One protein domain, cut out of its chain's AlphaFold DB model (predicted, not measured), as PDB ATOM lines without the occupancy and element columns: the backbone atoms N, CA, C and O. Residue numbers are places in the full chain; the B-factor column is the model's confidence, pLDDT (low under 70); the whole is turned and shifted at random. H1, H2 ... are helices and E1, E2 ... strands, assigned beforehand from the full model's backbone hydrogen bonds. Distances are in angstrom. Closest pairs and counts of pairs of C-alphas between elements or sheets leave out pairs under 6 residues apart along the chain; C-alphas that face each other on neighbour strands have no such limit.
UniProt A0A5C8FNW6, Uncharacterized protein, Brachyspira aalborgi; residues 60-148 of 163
ATOM      1  N   TYR A  60      -0.070 -40.338  51.219       82.00
ATOM      2  CA  TYR A  60       0.461 -39.386  50.251       82.00
ATOM      3  C   TYR A  60      -0.662 -38.773  49.426       82.00
ATOM      4  O   TYR A  60      -1.624 -39.438  49.044       82.00
ATOM      5  N   THR A  61      -0.541 -37.488  49.124       81.19
ATOM      6  CA  THR A  61      -1.495 -36.786  48.264       81.19
ATOM      7  C   THR A  61      -1.377 -37.248  46.807       81.19
ATOM      8  O   THR A  61      -0.331 -37.744  46.387       81.19
ATOM      9  N   PRO A  62      -2.403 -37.032  45.967       80.56
ATOM     10  CA  PRO A  62      -2.416 -37.569  44.609       80.56
ATOM     11  C   PRO A  62      -1.335 -36.954  43.713       80.56
ATOM     12  O   PRO A  62      -0.890 -37.602  42.772       80.56
ATOM     13  N   TYR A  63      -0.896 -35.718  43.991       78.25
ATOM     14  CA  TYR A  63       0.209 -35.102  43.251       78.25
ATOM     15  C   TYR A  63       1.552 -35.769  43.582       78.25
ATOM     16  O   TYR A  63       2.330 -36.001  42.671       78.25
ATOM     17  N   MET A  64       1.785 -36.174  44.838       79.44
ATOM     18  CA  MET A  64       2.981 -36.943  45.206       79.44
ATOM     19  C   MET A  64       2.982 -38.318  44.539       79.44
ATOM     20  O   MET A  64       4.023 -38.778  44.088       79.44
ATOM     21  N   VAL A  65       1.814 -38.960  44.429       81.62
ATOM     22  CA  VAL A  65       1.684 -40.232  43.699       81.62
ATOM     23  C   VAL A  65       1.960 -40.036  42.204       81.62
ATOM     24  O   VAL A  65       2.634 -40.856  41.594       81.62
ATOM     25  N   SER A  66       1.479 -38.940  41.615       79.69
ATOM     26  CA  SER A  66       1.779 -38.552  40.229       79.69
ATOM     27  C   SER A  66       3.274 -38.352  40.002       79.69
ATOM     28  O   SER A  66       3.819 -38.917  39.056       79.69
ATOM     29  N   ASP A  67       3.927 -37.578  40.869       77.62
ATOM     30  CA  ASP A  67       5.368 -37.326  40.805       77.62
ATOM     31  C   ASP A  67       6.137 -38.648  40.944       77.62
ATOM     32  O   ASP A  67       6.960 -38.969  40.093       77.62
ATOM     33  N   PHE A  68       5.765 -39.493  41.914       79.94
ATOM     34  CA  PHE A  68       6.340 -40.829  42.079       79.94
ATOM     35  C   PHE A  68       6.214 -41.671  40.802       79.94
ATOM     36  O   PHE A  68       7.202 -42.228  40.333       79.94
ATOM     37  N   ILE A  69       5.022 -41.756  40.204       77.19
ATOM     38  CA  ILE A  69       4.812 -42.520  38.966       77.19
ATOM     39  C   ILE A  69       5.699 -41.983  37.838       77.19
ATOM     40  O   ILE A  69       6.339 -42.760  37.129       77.19
ATOM     41  N   ASN A  70       5.742 -40.663  37.673       79.38
ATOM     42  CA  ASN A  70       6.538 -40.028  36.636       79.38
ATOM     43  C   ASN A  70       8.038 -40.277  36.832       79.38
ATOM     44  O   ASN A  70       8.726 -40.598  35.869       79.38
ATOM     45  N   ASP A  71       8.534 -40.185  38.060       75.38
ATOM     46  CA  ASP A  71       9.960 -40.326  38.360       75.38
ATOM     47  C   ASP A  71      10.438 -41.783  38.258       75.38
ATOM     48  O   ASP A  71      11.573 -42.041  37.859       75.38
ATOM     49  N   ASN A  72       9.567 -42.746  38.577       69.12
ATOM     50  CA  ASN A  72       9.892 -44.175  38.542       69.12
ATOM     51  C   ASN A  72       9.708 -44.795  37.153       69.12
ATOM     52  O   ASN A  72      10.463 -45.683  36.761       69.12
ATOM     53  N   PHE A  73       8.670 -44.373  36.434       71.00
ATOM     54  CA  PHE A  73       8.199 -45.065  35.235       71.00
ATOM     55  C   PHE A  73       8.174 -44.167  33.994       71.00
ATOM     56  O   PHE A  73       7.782 -44.631  32.928       71.00
ATOM     57  N   PHE A  74       8.583 -42.897  34.111       73.75
ATOM     58  CA  PHE A  74       8.580 -41.900  33.031       73.75
ATOM     59  C   PHE A  74       7.197 -41.656  32.409       73.75
ATOM     60  O   PHE A  74       7.085 -41.207  31.267       73.75
ATOM     61  N   ILE A  75       6.124 -41.921  33.164       76.56
ATOM     62  CA  ILE A  75       4.748 -41.701  32.708       76.56
ATOM     63  C   ILE A  75       4.168 -40.491  33.419       76.56
ATOM     64  O   ILE A  75       3.956 -40.485  34.632       76.56
ATOM     65  N   LYS A  76       3.802 -39.485  32.631       80.94
ATOM     66  CA  LYS A  76       3.067 -38.325  33.128       80.94
ATOM     67  C   LYS A  76       1.597 -38.688  33.320       80.94
ATOM     68  O   LYS A  76       0.837 -38.757  32.355       80.94
ATOM     69  N   ILE A  77       1.181 -38.882  34.569       79.81
ATOM     70  CA  ILE A  77      -0.219 -39.137  34.932       79.81
ATOM     71  C   ILE A  77      -0.709 -38.038  35.858       79.81
ATOM     72  O   ILE A  77      -0.196 -37.868  36.951       79.81
ATOM     73  N   SER A  78      -1.755 -37.317  35.455       81.56
ATOM     74  CA  SER A  78      -2.325 -36.279  36.318       81.56
ATOM     75  C   SER A  78      -2.926 -36.867  37.603       81.56
ATOM     76  O   SER A  78      -3.548 -37.932  37.578       81.56
ATOM     77  N   GLY A  79      -2.874 -36.113  38.706       81.94
ATOM     78  CA  GLY A  79      -3.567 -36.484  39.947       81.94
ATOM     79  C   GLY A  79      -5.063 -36.769  39.743       81.94
ATOM     80  O   GLY A  79      -5.606 -37.686  40.348       81.94
ATOM     81  N   ARG A  80      -5.730 -36.066  38.813       82.69
ATOM     82  CA  ARG A  80      -7.128 -36.345  38.425       82.69
ATOM     83  C   ARG A  80      -7.294 -37.753  37.848       82.69
ATOM     84  O   ARG A  80      -8.275 -38.421  38.163       82.69
ATOM     85  N   THR A  81      -6.364 -38.193  37.006       84.31
ATOM     86  CA  THR A  81      -6.374 -39.540  36.420       84.31
ATOM     87  C   THR A  81      -6.175 -40.602  37.499       84.31
ATOM     88  O   THR A  81      -6.899 -41.592  37.497       84.31
ATOM     89  N   ILE A  82      -5.273 -40.358  38.459       86.44
ATOM     90  CA  ILE A  82      -5.049 -41.240  39.618       86.44
ATOM     91  C   ILE A  82      -6.337 -41.394  40.427       86.44
ATOM     92  O   ILE A  82      -6.766 -42.516  40.681       86.44
ATOM     93  N   ILE A  83      -7.002 -40.284  40.768       87.88
ATOM     94  CA  ILE A  83      -8.284 -40.327  41.485       87.88
ATOM     95  C   ILE A  83      -9.338 -41.086  40.684       87.88
ATOM     96  O   ILE A  83     -10.010 -41.946  41.238       87.88
ATOM     97  N   LYS A  84      -9.472 -40.811  39.382       88.31
ATOM     98  CA  LYS A  84     -10.460 -41.486  38.531       88.31
ATOM     99  C   LYS A  84     -10.254 -43.001  38.517       88.31
ATOM    100  O   LYS A  84     -11.227 -43.742  38.644       88.31
ATOM    101  N   GLU A  85      -9.010 -43.456  38.387       87.62
ATOM    102  CA  GLU A  85      -8.709 -44.885  38.347       87.62
ATOM    103  C   GLU A  85      -8.863 -45.544  39.721       87.62
ATOM    104  O   GLU A  85      -9.408 -46.643  39.812       87.62
ATOM    105  N   ALA A  86      -8.482 -44.849  40.795       88.12
ATOM    106  CA  ALA A  86      -8.697 -45.310  42.161       88.12
ATOM    107  C   ALA A  86     -10.190 -45.452  42.499       88.12
ATOM    108  O   ALA A  86     -10.584 -46.434  43.122       88.12
ATOM    109  N   THR A  87     -11.030 -44.504  42.066       89.56
ATOM    110  CA  THR A  87     -12.489 -44.574  42.236       89.56
ATOM    111  C   THR A  87     -13.076 -45.742  41.458       89.56
ATOM    112  O   THR A  87     -13.856 -46.507  42.012       89.56
ATOM    113  N   LYS A  88     -12.679 -45.913  40.189       90.94
ATOM    114  CA  LYS A  88     -13.181 -46.993  39.326       90.94
ATOM    115  C   LYS A  88     -12.904 -48.385  39.908       90.94
ATOM    116  O   LYS A  88     -13.703 -49.289  39.706       90.94
ATOM    117  N   ASN A  89     -11.786 -48.544  40.615       87.25
ATOM    118  CA  ASN A  89     -11.359 -49.813  41.209       87.25
ATOM    119  C   ASN A  89     -11.640 -49.897  42.720       87.25
ATOM    120  O   ASN A  89     -11.053 -50.721  43.409       87.25
ATOM    121  N   ASN A  90     -12.510 -49.034  43.253       86.00
ATOM    122  CA  ASN A  90     -12.917 -49.000  44.660       86.00
ATOM    123  C   ASN A  90     -11.790 -48.811  45.703       86.00
ATOM    124  O   ASN A  90     -12.034 -48.945  46.900       86.00
ATOM    125  N   ILE A  91     -10.583 -48.409  45.291       85.69
ATOM    126  CA  ILE A  91      -9.421 -48.208  46.178       85.69
ATOM    127  C   ILE A  91      -9.682 -47.085  47.188       85.69
ATOM    128  O   ILE A  91      -9.264 -47.165  48.337       85.69
ATOM    129  N   ILE A  92     -10.402 -46.033  46.778       87.38
ATOM    130  CA  ILE A  92     -10.672 -44.866  47.638       87.38
ATOM    131  C   ILE A  92     -11.632 -45.148  48.803       87.38
ATOM    132  O   ILE A  92     -11.827 -44.272  49.650       87.38
ATOM    133  N   TYR A  93     -12.280 -46.313  48.803       83.94
ATOM    134  CA  TYR A  93     -13.240 -46.722  49.829       83.94
ATOM    135  C   TYR A  93     -12.623 -47.662  50.872       83.94
ATOM    136  O   TYR A  93     -13.257 -47.913  51.889       83.94
ATOM    137  N   ASP A  94     -11.396 -48.138  50.649       80.69
ATOM    138  CA  ASP A  94     -10.655 -48.974  51.592       80.69
ATOM    139  C   ASP A  94      -9.719 -48.104  52.445       80.69
ATOM    140  O   ASP A  94      -8.772 -47.496  51.941       80.69
ATOM    141  N   GLU A  95      -9.969 -48.056  53.754       78.38
ATOM    142  CA  GLU A  95      -9.233 -47.210  54.700       78.38
ATOM    143  C   GLU A  95      -7.756 -47.600  54.870       78.38
ATOM    144  O   GLU A  95      -6.922 -46.753  55.227       78.38
ATOM    145  N   LEU A  96      -7.397 -48.854  54.567       74.00
ATOM    146  CA  LEU A  96      -6.006 -49.310  54.551       74.00
ATOM    147  C   LEU A  96      -5.258 -48.776  53.325       74.00
ATOM    148  O   LEU A  96      -4.033 -48.624  53.363       74.00
ATOM    149  N   LYS A  97      -5.981 -48.451  52.251       79.62
ATOM    150  CA  LYS A  97      -5.429 -48.041  50.952       79.62
ATOM    151  C   LYS A  97      -5.523 -46.541  50.712       79.62
ATOM    152  O   LYS A  97      -4.620 -45.954  50.114       79.62
ATOM    153  N   ALA A  98      -6.574 -45.894  51.201       84.50
ATOM    154  CA  ALA A  98      -6.784 -44.465  51.047       84.50
ATOM    155  C   ALA A  98      -7.602 -43.868  52.201       84.50
ATOM    156  O   ALA A  98      -8.323 -44.560  52.902       84.50
ATOM    157  N   ILE A  99      -7.496 -42.559  52.424       83.81
ATOM    158  CA  ILE A  99      -8.449 -41.791  53.241       83.81
ATOM    159  C   ILE A  99      -8.983 -40.633  52.413       83.81
ATOM    160  O   ILE A  99      -8.240 -39.976  51.681       83.81
ATOM    161  N   ARG A 100     -10.278 -40.362  52.577       84.12
ATOM    162  CA  ARG A 100     -10.954 -39.190  52.027       84.12
ATOM    163  C   ARG A 100     -11.143 -38.168  53.139       84.12
ATOM    164  O   ARG A 100     -11.871 -38.414  54.091       84.12
ATOM    165  N   ILE A 101     -10.494 -37.021  53.004       80.88
ATOM    166  CA  ILE A 101     -10.631 -35.890  53.917       80.88
ATOM    167  C   ILE A 101     -11.630 -34.911  53.289       80.88
ATOM    168  O   ILE A 101     -11.328 -34.354  52.227       80.88
ATOM    169  N   PRO A 102     -12.818 -34.710  53.884       72.94
ATOM    170  CA  PRO A 102     -13.787 -33.743  53.381       72.94
ATOM    171  C   PRO A 102     -13.191 -32.337  53.391       72.94
ATOM    172  O   PRO A 102     -12.560 -31.916  54.361       72.94
ATOM    173  N   ARG A 103     -13.383 -31.606  52.293       71.38
ATOM    174  CA  ARG A 103     -12.993 -30.194  52.203       71.38
ATOM    175  C   ARG A 103     -14.119 -29.329  52.769       71.38
ATOM    176  O   ARG A 103     -15.291 -29.693  52.666       71.38
ATOM    177  N   LYS A 104     -13.774 -28.198  53.402       71.75
ATOM    178  CA  LYS A 104     -14.777 -27.257  53.932       71.75
ATOM    179  C   LYS A 104     -15.738 -26.858  52.806       71.75
ATOM    180  O   LYS A 104     -15.294 -26.503  51.713       71.75
ATOM    181  N   LYS A 105     -17.047 -26.884  53.090       52.41
ATOM    182  CA  LYS A 105     -18.050 -26.232  52.234       52.41
ATOM    183  C   LYS A 105     -17.603 -24.774  52.025       52.41
ATOM    184  O   LYS A 105     -17.136 -24.163  52.983       52.41
ATOM    185  N   TYR A 106     -17.714 -24.270  50.793       55.78
ATOM    186  CA  TYR A 106     -17.271 -22.942  50.315       55.78
ATOM    187  C   TYR A 106     -15.809 -22.777  49.856       55.78
ATOM    188  O   TYR A 106     -15.393 -21.647  49.603       55.78
ATOM    189  N   SER A 107     -15.021 -23.844  49.670       56.66
ATOM    190  CA  SER A 107     -13.773 -23.708  48.896       56.66
ATOM    191  C   SER A 107     -14.072 -23.713  47.387       56.66
ATOM    192  O   SER A 107     -14.858 -24.531  46.910       56.66
ATOM    193  N   ASN A 108     -13.428 -22.832  46.608       57.28
ATOM    194  CA  ASN A 108     -13.495 -22.804  45.130       57.28
ATOM    195  C   ASN A 108     -12.794 -24.016  44.473       57.28
ATOM    196  O   ASN A 108     -12.317 -23.956  43.338       57.28
ATOM    197  N   GLU A 109     -12.655 -25.122  45.198       55.62
ATOM    198  CA  GLU A 109     -11.858 -26.256  44.777       55.62
ATOM    199  C   GLU A 109     -12.707 -27.287  44.032       55.62
ATOM    200  O   GLU A 109     -13.818 -27.638  44.414       55.62
ATOM    201  N   LYS A 110     -12.136 -27.828  42.956       56.97
ATOM    202  CA  LYS A 110     -12.813 -28.681  41.966       56.97
ATOM    203  C   LYS A 110     -13.305 -30.044  42.495       56.97
ATOM    204  O   LYS A 110     -13.912 -30.791  41.731       56.97
ATOM    205  N   TYR A 111     -13.011 -30.399  43.749       60.56
ATOM    206  CA  TYR A 111     -13.345 -31.689  44.366       60.56
ATOM    207  C   TYR A 111     -13.847 -31.507  45.800       60.56
ATOM    208  O   TYR A 111     -13.297 -30.710  46.554       60.56
ATOM    209  N   SER A 112     -14.830 -32.316  46.201       66.31
ATOM    210  CA  SER A 112     -15.416 -32.308  47.550       66.31
ATOM    211  C   SER A 112     -14.521 -32.929  48.634       66.31
ATOM    212  O   SER A 112     -14.755 -32.716  49.823       66.31
ATOM    213  N   PHE A 113     -13.474 -33.666  48.247       71.25
ATOM    214  CA  PHE A 113     -12.568 -34.358  49.165       71.25
ATOM    215  C   PHE A 113     -11.110 -34.246  48.703       71.25
ATOM    216  O   PHE A 113     -10.817 -34.313  47.509       71.25
ATOM    217  N   THR A 114     -10.181 -34.144  49.655       80.69
ATOM    218  CA  THR A 114      -8.771 -34.498  49.442       80.69
ATOM    219  C   THR A 114      -8.621 -35.998  49.658       80.69
ATOM    220  O   THR A 114      -9.045 -36.507  50.690       80.69
ATOM    221  N   VAL A 115      -8.005 -36.712  48.719       84.50
ATOM    222  CA  VAL A 115      -7.713 -38.145  48.879       84.50
ATOM    223  C   VAL A 115      -6.237 -38.318  49.196       84.50
ATOM    224  O   VAL A 115      -5.401 -37.737  48.509       84.50
ATOM    225  N   LEU A 116      -5.919 -39.105  50.217       86.06
ATOM    226  CA  LEU A 116      -4.555 -39.512  50.538       86.06
ATOM    227  C   LEU A 116      -4.428 -41.024  50.361       86.06
ATOM    228  O   LEU A 116      -5.274 -41.753  50.872       86.06
ATOM    229  N   PHE A 117      -3.381 -41.493  49.689       84.94
ATOM    230  CA  PHE A 117      -3.122 -42.907  49.418       84.94
ATOM    231  C   PHE A 117      -2.022 -43.450  50.313       84.94
ATOM    232  O   PHE A 117      -0.976 -42.823  50.444       84.94
ATOM    233  N   SER A 118      -2.229 -44.622  50.897       81.19
ATOM    234  CA  SER A 118      -1.148 -45.358  51.548       81.19
ATOM    235  C   SER A 118      -0.207 -45.981  50.516       81.19
ATOM    236  O   SER A 118      -0.553 -46.087  49.338       81.19
ATOM    237  N   MET A 119       0.957 -46.469  50.951       78.31
ATOM    238  CA  MET A 119       1.859 -47.231  50.072       78.31
ATOM    239  C   MET A 119       1.176 -48.452  49.439       78.31
ATOM    240  O   MET A 119       1.427 -48.755  48.276       78.31
ATOM    241  N   ILE A 120       0.271 -49.115  50.169       78.69
ATOM    242  CA  ILE A 120      -0.516 -50.246  49.651       78.69
ATOM    243  C   ILE A 120      -1.448 -49.766  48.535       78.69
ATOM    244  O   ILE A 120      -1.475 -50.353  47.454       78.69
ATOM    245  N   GLY A 121      -2.159 -48.657  48.763       82.06
ATOM    246  CA  GLY A 121      -3.021 -48.056  47.747       82.06
ATOM    247  C   GLY A 121      -2.247 -47.621  46.501       82.06
ATOM    248  O   GLY A 121      -2.727 -47.824  45.388       82.06
ATOM    249  N   ILE A 122      -1.036 -47.078  46.670       84.06
ATOM    250  CA  ILE A 122      -0.144 -46.694  45.567       84.06
ATOM    251  C   ILE A 122       0.318 -47.922  44.778       84.06
ATOM    252  O   ILE A 122       0.268 -47.891  43.552       84.06
ATOM    253  N   ALA A 123       0.740 -48.999  45.446       80.19
ATOM    254  CA  ALA A 123       1.198 -50.221  44.783       80.19
ATOM    255  C   ALA A 123       0.096 -50.857  43.918       80.19
ATOM    256  O   ALA A 123       0.340 -51.246  42.776       80.19
ATOM    257  N   GLU A 124      -1.136 -50.902  44.424       82.81
ATOM    258  CA  GLU A 124      -2.282 -51.420  43.675       82.81
ATOM    259  C   GLU A 124      -2.675 -50.498  42.511       82.81
ATOM    260  O   GLU A 124      -2.903 -50.965  41.394       82.81
ATOM    261  N   LEU A 125      -2.667 -49.178  42.728       84.12
ATOM    262  CA  LEU A 125      -2.839 -48.185  41.661       84.12
ATOM    263  C   LEU A 125      -1.798 -48.353  40.554       84.12
ATOM    264  O   LEU A 125      -2.145 -48.325  39.376       84.12
ATOM    265  N   LEU A 126      -0.534 -48.543  40.926       80.44
ATOM    266  CA  LEU A 126       0.571 -48.767  40.000       80.44
ATOM    267  C   LEU A 126       0.384 -50.043  39.195       80.44
ATOM    268  O   LEU A 126       0.566 -50.015  37.981       80.44
ATOM    269  N   TYR A 127      -0.029 -51.135  39.835       80.12
ATOM    270  CA  TYR A 127      -0.351 -52.373  39.135       80.12
ATOM    271  C   TYR A 127      -1.452 -52.148  38.087       80.12
ATOM    272  O   TYR A 127      -1.279 -52.489  36.916       80.12
ATOM    273  N   LEU A 128      -2.550 -51.486  38.459       81.56
ATOM    274  CA  LEU A 128      -3.659 -51.204  37.542       81.56
ATOM    275  C   LEU A 128      -3.249 -50.284  36.384       81.56
ATOM    276  O   LEU A 128      -3.603 -50.536  35.230       81.56
ATOM    277  N   ILE A 129      -2.475 -49.239  36.677       77.38
ATOM    278  CA  ILE A 129      -1.930 -48.313  35.681       77.38
ATOM    279  C   ILE A 129      -0.970 -49.055  34.745       77.38
ATOM    280  O   ILE A 129      -1.098 -48.940  33.528       77.38
ATOM    281  N   SER A 130      -0.060 -49.870  35.282       72.81
ATOM    282  CA  SER A 130       0.899 -50.642  34.488       72.81
ATOM    283  C   SER A 130       0.208 -51.570  33.494       72.81
ATOM    284  O   SER A 130       0.546 -51.562  32.313       72.81
ATOM    285  N   LYS A 131      -0.842 -52.271  33.940       73.88
ATOM    286  CA  LYS A 131      -1.671 -53.134  33.098       73.88
ATOM    287  C   LYS A 131      -2.384 -52.339  32.005       73.88
ATOM    288  O   LYS A 131      -2.443 -52.781  30.864       73.88
ATOM    289  N   LYS A 132      -2.908 -51.156  32.337       72.69
ATOM    290  CA  LYS A 132      -3.638 -50.290  31.399       72.69
ATOM    291  C   LYS A 132      -2.753 -49.715  30.294       72.69
ATOM    292  O   LYS A 132      -3.226 -49.538  29.177       72.69
ATOM    293  N   PHE A 133      -1.494 -49.422  30.601       68.88
ATOM    294  CA  PHE A 133      -0.544 -48.819  29.661       68.88
ATOM    295  C   PHE A 133       0.521 -49.810  29.155       68.88
ATOM    296  O   PHE A 133       1.472 -49.389  28.507       68.88
ATOM    297  N   SER A 134       0.370 -51.114  29.425       68.19
ATOM    298  CA  SER A 134       1.328 -52.171  29.043       68.19
ATOM    299  C   SER A 134       2.779 -51.877  29.463       68.19
ATOM    300  O   SER A 134       3.728 -52.192  28.748       68.19
ATOM    301  N   ILE A 135       2.962 -51.250  30.627       64.62
ATOM    302  CA  ILE A 135       4.287 -50.897  31.145       64.62
ATOM    303  C   ILE A 135       4.907 -52.131  31.786       64.62
ATOM    304  O   ILE A 135       4.335 -52.727  32.699       64.62
ATOM    305  N   ASN A 136       6.108 -52.490  31.342       56.94
ATOM    306  CA  ASN A 136       6.870 -53.572  31.946       56.94
ATOM    307  C   ASN A 136       7.468 -53.083  33.279       56.94
ATOM    308  O   ASN A 136       8.423 -52.310  33.282       56.94
ATOM    309  N   LEU A 137       6.905 -53.515  34.414       55.22
ATOM    310  CA  LEU A 137       7.336 -53.152  35.776       55.22
ATOM    311  C   LEU A 137       8.675 -53.806  36.185       55.22
ATOM    312  O   LEU A 137       8.838 -54.257  37.320       55.22
ATOM    313  N   LYS A 138       9.663 -53.890  35.288       50.81
ATOM    314  CA  LYS A 138      11.027 -54.248  35.688       50.81
ATOM    315  C   LYS A 138      11.650 -53.029  36.359       50.81
ATOM    316  O   LYS A 138      12.162 -52.151  35.674       50.81
ATOM    317  N   ILE A 139      11.582 -52.977  37.690       46.97
ATOM    318  CA  ILE A 139      12.320 -51.988  38.482       46.97
ATOM    319  C   ILE A 139      13.813 -52.197  38.176       46.97
ATOM    320  O   ILE A 139      14.326 -53.294  38.423       46.97
ATOM    321  N   PRO A 140      14.508 -51.207  37.595       45.16
ATOM    322  CA  PRO A 140      15.935 -51.319  37.316       45.16
ATOM    323  C   PRO A 140      16.714 -51.593  38.611       45.16
ATOM    324  O   PRO A 140      16.415 -51.002  39.647       45.16
ATOM    325  N   LYS A 141      17.711 -52.490  38.583       47.09
ATOM    326  CA  LYS A 141      18.500 -52.856  39.782       47.09
ATOM    327  C   LYS A 141      19.186 -51.649  40.443       47.09
ATOM    328  O   LYS A 141      19.374 -51.647  41.651       47.09
ATOM    329  N   ASP A 142      19.507 -50.627  39.660       48.12
ATOM    330  CA  ASP A 142      20.158 -49.379  40.064       48.12
ATOM    331  C   ASP A 142      19.168 -48.294  40.540       48.12
ATOM    332  O   ASP A 142      19.568 -47.170  40.850       48.12
ATOM    333  N   TYR A 143      17.867 -48.600  40.601       46.19
ATOM    334  CA  TYR A 143      16.823 -47.631  40.937       46.19
ATOM    335  C   TYR A 143      17.037 -46.992  42.321       46.19
ATOM    336  O   TYR A 143      17.025 -45.767  42.456       46.19
ATOM    337  N   PHE A 144      17.315 -47.808  43.342       43.31
ATOM    338  CA  PHE A 144      17.555 -47.314  44.701       43.31
ATOM    339  C   PHE A 144      18.835 -46.470  44.800       43.31
ATOM    340  O   PHE A 144      18.842 -45.451  45.490       43.31
ATOM    341  N   GLU A 145      19.887 -46.827  44.060       52.06
ATOM    342  CA  GLU A 145      21.129 -46.046  43.998       52.06
ATOM    343  C   GLU A 145      20.907 -44.682  43.335       52.06
ATOM    344  O   GLU A 145      21.392 -43.663  43.833       52.06
ATOM    345  N   LYS A 146      20.105 -44.624  42.262       50.88
ATOM    346  CA  LYS A 146      19.711 -43.365  41.611       50.88
ATOM    347  C   LYS A 146      18.904 -42.461  42.539       50.88
ATOM    348  O   LYS A 146      19.228 -41.277  42.630       50.88
ATOM    349  N   SER A 147      17.911 -42.986  43.258       46.12
ATOM    350  CA  SER A 147      17.122 -42.189  44.212       46.12
ATOM    351  C   SER A 147      17.970 -41.674  45.383       46.12
ATOM    352  O   SER A 147      17.864 -40.502  45.748       46.12
ATOM    353  N   ILE A 148      18.864 -42.503  45.936       50.75
ATOM    354  CA  ILE A 148      19.802 -42.091  46.997       50.75
ATOM    355  C   ILE A 148      20.746 -40.996  46.488       50.75
ATOM    356  O   ILE A 148      20.985 -40.008  47.183       50.75
TER     357      ILE A 148
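Overview. This is residues 60 to 148 of the 163 residues of an uncharacterized protein of Brachyspira aalborgi (UniProt A0A5C8FNW6). Three helices, H1, H2 and H3, make a loose triangle beside a two-stranded hairpin, E1 and E2. The hairpin's turn, residues 105 to 110, sticks out at one end of the long axis, and a tail with the short helix H4 makes the other end. The printed part has 89 residues, with four named helices and two named strands in the order H1 H2 E1 E2 H3 H4; the sheet, E1 - E2, is antiparallel and the class is mixed, helices and strands. It is only just compact, close to loose, with a radius of gyration of the C-alphas of 14.1 A, and elongated, spanning 47 by 26 by 22 A.

Along the chain. H1, residues 62 to 73, begins at C-alpha 62 (-2.416, -37.569, 44.609) and is 16.0 A long. H2, residues 79 to 88, is 14.3 A long. E1 is residues 98 to 102, 13.0 A, and E2 is residues 113 to 118, 16.0 A. H3, residues 119 to 132, is 19.7 A long. H4, residues 143 to 148, is 8.7 A long and ends at C-alpha 148 (19.802, -42.091, 46.997).

Arrangement. H1 touches H2 with residues 62 to 66 alone, about perpendicular at 83 degrees; the closest C-alphas, of Pro 62 and Gly 79, are 4.9 A apart. H2 and H3 only just touch, with 3 pairs of C-alphas within 8 A, H3 with residue 125 alone; the closest C-alphas are those of Ala 86 and Leu 125, 6.5 A. H1 and H3 are close but not clearly touching, 7.0 A between the C-alphas of Val 65 and Ile 122. In the hairpin E1 and E2, N 99 and O 116 are within hydrogen-bond range at 2.8 A. In H1, H2, H3 and H4 every O i to N i+4 pair is within range. H4 touches no helix; it is only just apart from H1, at 8.1 A.

Size, cuts and confidence. The C-alphas farthest apart, of Tyr 106 and Lys 141, are 47.8 A apart. The printed part has no cut and no long link. Its mean pLDDT is 73.5; residue 72, residues 105 to 112 and residues 133 to 148 are under 70.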